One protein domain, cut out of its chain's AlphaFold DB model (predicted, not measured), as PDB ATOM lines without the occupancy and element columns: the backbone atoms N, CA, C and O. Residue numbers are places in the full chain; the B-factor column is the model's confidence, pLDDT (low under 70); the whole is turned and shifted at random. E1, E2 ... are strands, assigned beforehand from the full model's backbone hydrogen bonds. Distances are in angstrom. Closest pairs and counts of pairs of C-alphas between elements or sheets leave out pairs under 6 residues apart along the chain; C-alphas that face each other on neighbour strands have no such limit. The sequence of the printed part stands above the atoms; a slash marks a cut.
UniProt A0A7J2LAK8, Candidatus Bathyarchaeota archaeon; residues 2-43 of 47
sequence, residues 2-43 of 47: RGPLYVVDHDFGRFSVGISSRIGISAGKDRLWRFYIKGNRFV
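What this domain is: This is residues 2 to 43 of the 47 residues of a protein of Candidatus Bathyarchaeota archaeon (UniProt A0A7J2LAK8). There is little regular structure here: a long arm, residues 2 to 14, sticks out from a small hairpin of two short strands, E1 and E2, which a long loop, residues 21 to 33, joins at the end away from the arm. A short tail, residues 38 to 43, follows E2. The printed part has 42 residues, no named helix and two antiparallel strands, E1 then E2; the class is all strand, with 8 residues in named elements. The whole is extended, with a radius of gyration of the C-alphas of 14.4 A, and spans 37 by 30 by 17 A, only just flat.

How they stand to each other: Past the free residues 2 to 14, look for E1, residues 17 to 20, and E2, residues 34 to 37, an antiparallel hairpin at 148 degrees between directions. C-alphas 19 and 35 face each other at 4.9 A. N 18 and O 36, 2.8 A apart, are within hydrogen-bond range.

Where its parts are: Find C-alpha 17 at (-12.480, -23.007, -41.549); E1 runs 10.2 A from there to C-alpha 20. E2 runs 10.4 A from C-alpha 34 to C-alpha 37 at (-12.073, -18.066, -41.569).

The domain as a whole: The C-alphas farthest apart, Gly 3 and Asp 30, are 40.0 A apart. The printed part has no cut, the link from E1 to E2 is long, and no printed residue is under 70 in pLDDT.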
ATOM      1  N   ARG A   2     -13.725   1.847 -19.355       84.81
ATOM      2  CA  ARG A   2     -14.566   1.106 -20.315       84.81
ATOM      3  C   ARG A   2     -15.412   0.111 -19.516       84.81
ATOM      4  O   ARG A   2     -14.879  -0.499 -18.593       84.81
ATOM      5  N   GLY A   3     -16.710   0.039 -19.810       92.69
ATOM      6  CA  GLY A   3     -17.644  -0.881 -19.156       92.69
ATOM      7  C   GLY A   3     -17.308  -2.360 -19.408       92.69
ATOM      8  O   GLY A   3     -16.290  -2.660 -20.037       92.69
ATOM      9  N   PRO A   4     -18.142  -3.290 -18.920       94.06
ATOM     10  CA  PRO A   4     -17.908  -4.726 -19.079       94.06
ATOM     11  C   PRO A   4     -17.882  -5.167 -20.557       94.06
ATOM     12  O   PRO A   4     -18.569  -4.592 -21.402       94.06
ATOM     13  N   LEU A   5     -17.072  -6.190 -20.861       95.31
ATOM     14  CA  LEU A   5     -16.924  -6.806 -22.187       95.31
ATOM     15  C   LEU A   5     -17.684  -8.138 -22.230       95.31
ATOM     16  O   LEU A   5     -17.540  -8.955 -21.323       95.31
ATOM     17  N   TYR A   6     -18.432  -8.374 -23.307       94.12
ATOM     18  CA  TYR A   6     -19.230  -9.586 -23.517       94.12
ATOM     19  C   TYR A   6     -18.938 -10.204 -24.890       94.12
ATOM     20  O   TYR A   6     -18.538  -9.501 -25.818       94.12
ATOM     21  N   VAL A   7     -19.172 -11.514 -25.025       92.00
ATOM     22  CA  VAL A   7     -19.239 -12.218 -26.315       92.00
ATOM     23  C   VAL A   7     -20.709 -12.475 -26.614       92.00
ATOM     24  O   VAL A   7     -21.421 -12.996 -25.760       92.00
ATOM     25  N   VAL A   8     -21.159 -12.092 -27.804       92.31
ATOM     26  CA  VAL A   8     -22.527 -12.342 -28.264       92.31
ATOM     27  C   VAL A   8     -22.524 -13.493 -29.251       92.31
ATOM     28  O   VAL A   8     -21.603 -13.610 -30.062       92.31
ATOM     29  N   ASP A   9     -23.556 -14.327 -29.178       89.44
ATOM     30  CA  ASP A   9     -23.840 -15.254 -30.262       89.44
ATOM     31  C   ASP A   9     -24.430 -14.457 -31.429       89.44
ATOM     32  O   ASP A   9     -25.316 -13.615 -31.245       89.44
ATOM     33  N   HIS A  10     -23.876 -14.657 -32.616       82.00
ATOM     34  CA  HIS A  10     -24.309 -13.980 -33.826       82.00
ATOM     35  C   HIS A  10     -24.429 -15.031 -34.917       82.00
ATOM     36  O   HIS A  10     -23.508 -15.829 -35.095       82.00
ATOM     37  N   ASP A  11     -25.535 -15.010 -35.658       80.50
ATOM     38  CA  ASP A  11     -25.763 -15.930 -36.769       80.50
ATOM     39  C   ASP A  11     -24.750 -15.662 -37.890       80.50
ATOM     40  O   ASP A  11     -24.978 -14.896 -38.830       80.50
ATOM     41  N   PHE A  12     -23.584 -16.295 -37.792       75.50
ATOM     42  CA  PHE A  12     -22.617 -16.302 -38.869       75.50
ATOM     43  C   PHE A  12     -23.177 -17.161 -40.005       75.50
ATOM     44  O   PHE A  12     -23.453 -18.349 -39.835       75.50
ATOM     45  N   GLY A  13     -23.316 -16.565 -41.193       85.12
ATOM     46  CA  GLY A  13     -23.622 -17.315 -42.411       85.12
ATOM     47  C   GLY A  13     -22.600 -18.433 -42.661       85.12
ATOM     48  O   GLY A  13     -21.554 -18.500 -42.022       85.12
ATOM     49  N   ARG A  14     -22.863 -19.327 -43.622       91.12
ATOM     50  CA  ARG A  14     -21.940 -20.439 -43.913       91.12
ATOM     51  C   ARG A  14     -20.536 -19.923 -44.261       91.12
ATOM     52  O   ARG A  14     -20.366 -19.176 -45.222       91.12
ATOM     53  N   PHE A  15     -19.526 -20.385 -43.528       93.81
ATOM     54  CA  PHE A  15     -18.116 -20.109 -43.801       93.81
ATOM     55  C   PHE A  15     -17.274 -21.384 -43.745       93.81
ATOM     56  O   PHE A  15     -17.680 -22.408 -43.203       93.81
ATOM     57  N   SER A  16     -16.073 -21.318 -44.321       96.06
ATOM     58  CA  SER A  16     -15.100 -22.411 -44.272       96.06
ATOM     59  C   SER A  16     -13.986 -22.108 -43.279       96.06
ATOM     60  O   SER A  16     -13.424 -21.010 -43.286       96.06
ATOM     61  N   VAL A  17     -13.613 -23.104 -42.477       95.75
ATOM     62  CA  VAL A  17     -12.480 -23.007 -41.549       95.75
ATOM     63  C   VAL A  17     -11.197 -23.457 -42.247       95.75
ATOM     64  O   VAL A  17     -11.140 -24.511 -42.882       95.75
ATOM     65  N   GLY A  18     -10.165 -22.625 -42.171       96.56
ATOM     66  CA  GLY A  18      -8.796 -22.954 -42.547       96.56
ATOM     67  C   GLY A  18      -8.003 -23.410 -41.329       96.56
ATOM     68  O   GLY A  18      -8.241 -22.931 -40.221       96.56
ATOM     69  N   ILE A  19      -7.052 -24.315 -41.551       97.38
ATOM     70  CA  ILE A  19      -6.122 -24.809 -40.534       97.38
ATOM     71  C   ILE A  19      -4.689 -24.572 -41.001       97.38
ATOM     72  O   ILE A  19      -4.402 -24.618 -42.195       97.38
ATOM     73  N   SER A  20      -3.795 -24.252 -40.073       96.25
ATOM     74  CA  SER A  20      -2.380 -23.983 -40.358       96.25
ATOM     75  C   SER A  20      -1.552 -24.074 -39.077       96.25
ATOM     76  O   SER A  20      -2.105 -24.162 -37.976       96.25
ATOM     77  N   SER A  21      -0.228 -24.005 -39.197       96.19
ATOM     78  CA  SER A  21       0.650 -23.847 -38.038       96.19
ATOM     79  C   SER A  21       0.431 -22.496 -37.342       96.19
ATOM     80  O   SER A  21       0.062 -21.483 -37.959       96.19
ATOM     81  N   ARG A  22       0.636 -22.468 -36.018       95.44
ATOM     82  CA  ARG A  22       0.570 -21.217 -35.247       95.44
ATOM     83  C   ARG A  22       1.752 -20.312 -35.578       95.44
ATOM     84  O   ARG A  22       2.831 -20.747 -35.966       95.44
ATOM     85  N   ILE A  23       1.519 -19.020 -35.419       94.94
ATOM     86  CA  ILE A  23       2.470 -17.963 -35.753       94.94
ATOM     87  C   ILE A  23       3.294 -17.646 -34.509       94.94
ATOM     88  O   ILE A  23       2.726 -17.516 -33.431       94.94
ATOM     89  N   GLY A  24       4.613 -17.508 -34.658       95.06
ATOM     90  CA  GLY A  24       5.485 -17.046 -33.573       95.06
ATOM     91  C   GLY A  24       5.744 -18.064 -32.457       95.06
ATOM     92  O   GLY A  24       6.172 -17.671 -31.381       95.06
ATOM     93  N   ILE A  25       5.500 -19.359 -32.689       95.69
ATOM     94  CA  ILE A  25       5.771 -20.421 -31.705       95.69
ATOM     95  C   ILE A  25       7.098 -21.137 -31.988       95.69
ATOM     96  O   ILE A  25       7.476 -21.349 -33.142       95.69
ATOM     97  N   SER A  26       7.799 -21.544 -30.929       95.88
ATOM     98  CA  SER A  26       9.049 -22.314 -31.013       95.88
ATOM     99  C   SER A  26       8.828 -23.832 -30.985       95.88
ATOM    100  O   SER A  26       9.559 -24.549 -31.663       95.88
ATOM    101  N   ALA A  27       7.798 -24.312 -30.282       96.50
ATOM    102  CA  ALA A  27       7.462 -25.731 -30.136       96.50
ATOM    103  C   ALA A  27       6.103 -26.081 -30.767       96.50
ATOM    104  O   ALA A  27       5.156 -25.296 -30.680       96.50
ATOM    105  N   GLY A  28       5.995 -27.273 -31.370       93.69
ATOM    106  CA  GLY A  28       4.775 -27.751 -32.041       93.69
ATOM    107  C   GLY A  28       4.492 -27.052 -33.374       93.69
ATOM    108  O   GLY A  28       3.339 -26.755 -33.682       93.69
ATOM    109  N   LYS A  29       5.545 -26.719 -34.134       94.31
ATOM    110  CA  LYS A  29       5.457 -26.002 -35.424       94.31
ATOM    111  C   LYS A  29       4.766 -26.815 -36.522       94.31
ATOM    112  O   LYS A  29       4.202 -26.239 -37.446       94.31
ATOM    113  N   ASP A  30       4.817 -28.128 -36.398       95.19
ATOM    114  CA  ASP A  30       4.159 -29.135 -37.226       95.19
ATOM    115  C   ASP A  30       2.652 -29.247 -36.942       95.19
ATOM    116  O   ASP A  30       1.889 -29.727 -37.778       95.19
ATOM    117  N   ARG A  31       2.191 -28.765 -35.780       96.94
ATOM    118  CA  ARG A  31       0.790 -28.886 -35.374       96.94
ATOM    119  C   ARG A  31      -0.074 -27.803 -36.008       96.94
ATOM    120  O   ARG A  31       0.193 -26.605 -35.887       96.94
ATOM    121  N   LEU A  32      -1.187 -28.225 -36.602       96.69
ATOM    122  CA  LEU A  32      -2.152 -27.356 -37.282       96.69
ATOM    123  C   LEU A  32      -3.156 -26.708 -36.312       96.69
ATOM    124  O   LEU A  32      -4.367 -26.818 -36.470       96.69
ATOM    125  N   TRP A  33      -2.649 -26.044 -35.274       96.00
ATOM    126  CA  TRP A  33      -3.451 -25.480 -34.177       96.00
ATOM    127  C   TRP A  33      -3.900 -24.030 -34.381       96.00
ATOM    128  O   TRP A  33      -4.338 -23.375 -33.435       96.00
ATOM    129  N   ARG A  34      -3.759 -23.486 -35.592       96.94
ATOM    130  CA  ARG A  34      -4.302 -22.173 -35.944       96.94
ATOM    131  C   ARG A  34      -5.522 -22.346 -36.836       96.94
ATOM    132  O   ARG A  34      -5.378 -22.753 -37.986       96.94
ATOM    133  N   PHE A  35      -6.677 -21.952 -36.310       96.88
ATOM    134  CA  PHE A  35      -7.961 -21.933 -37.006       96.88
ATOM    135  C   PHE A  35      -8.316 -20.503 -37.411       96.88
ATOM    136  O   PHE A  35      -8.087 -19.564 -36.648       96.88
ATOM    137  N   TYR A  36      -8.844 -20.321 -38.617       96.19
ATOM    138  CA  TYR A  36      -9.253 -19.012 -39.130       96.19
ATOM    139  C   TYR A  36     -10.343 -19.160 -40.198       96.19
ATOM    140  O   TYR A  36     -10.521 -20.234 -40.769       96.19
ATOM    141  N   ILE A  37     -11.063 -18.080 -40.501       95.25
ATOM    142  CA  ILE A  37     -12.073 -18.066 -41.569       95.25
ATOM    143  C   ILE A  37     -11.364 -17.926 -42.927       95.25
ATOM    144  O   ILE A  37     -10.655 -16.942 -43.158       95.25
ATOM    145  N   LYS A  38     -11.542 -18.890 -43.840       95.19
ATOM    146  CA  LYS A  38     -10.947 -18.832 -45.190       95.19
ATOM    147  C   LYS A  38     -11.481 -17.626 -45.968       95.19
ATOM    148  O   LYS A  38     -12.667 -17.326 -45.917       95.19
ATOM    149  N   GLY A  39     -10.596 -16.940 -46.694       93.50
ATOM    150  CA  GLY A  39     -10.948 -15.768 -47.507       93.50
ATOM    151  C   GLY A  39     -11.273 -14.496 -46.712       93.50
ATOM    152  O   GLY A  39     -11.508 -13.449 -47.311       93.50
ATOM    153  N   ASN A  40     -11.256 -14.543 -45.375       94.19
ATOM    154  CA  ASN A  40     -11.546 -13.375 -44.554       94.19
ATOM    155  C   ASN A  40     -10.366 -12.379 -44.578       94.19
ATOM    156  O   ASN A  40      -9.236 -12.709 -44.219       94.19
ATOM    157  N   ARG A  41     -10.648 -11.136 -44.994       95.06
ATOM    158  CA  ARG A  41      -9.667 -10.040 -45.133       95.06
ATOM    159  C   ARG A  41      -9.070  -9.568 -43.803       95.06
ATOM    160  O   ARG A  41      -8.029  -8.923 -43.818       95.06
ATOM    161  N   PHE A  42      -9.706  -9.896 -42.682       95.19
ATOM    162  CA  PHE A  42      -9.283  -9.509 -41.335       95.19
ATOM    163  C   PHE A  42      -8.354 -10.536 -40.670       95.19
ATOM    164  O   PHE A  42      -7.922 -10.335 -39.536       95.19
ATOM    165  N   VAL A  43      -8.026 -11.643 -41.344       96.00
ATOM    166  CA  VAL A  43      -7.069 -12.622 -40.813       96.00
ATOM    167  C   VAL A  43      -5.660 -12.026 -40.853       96.00
ATOM    168  O   VAL A  43      -5.156 -11.675 -41.917       96.00
TER     169      VAL A  43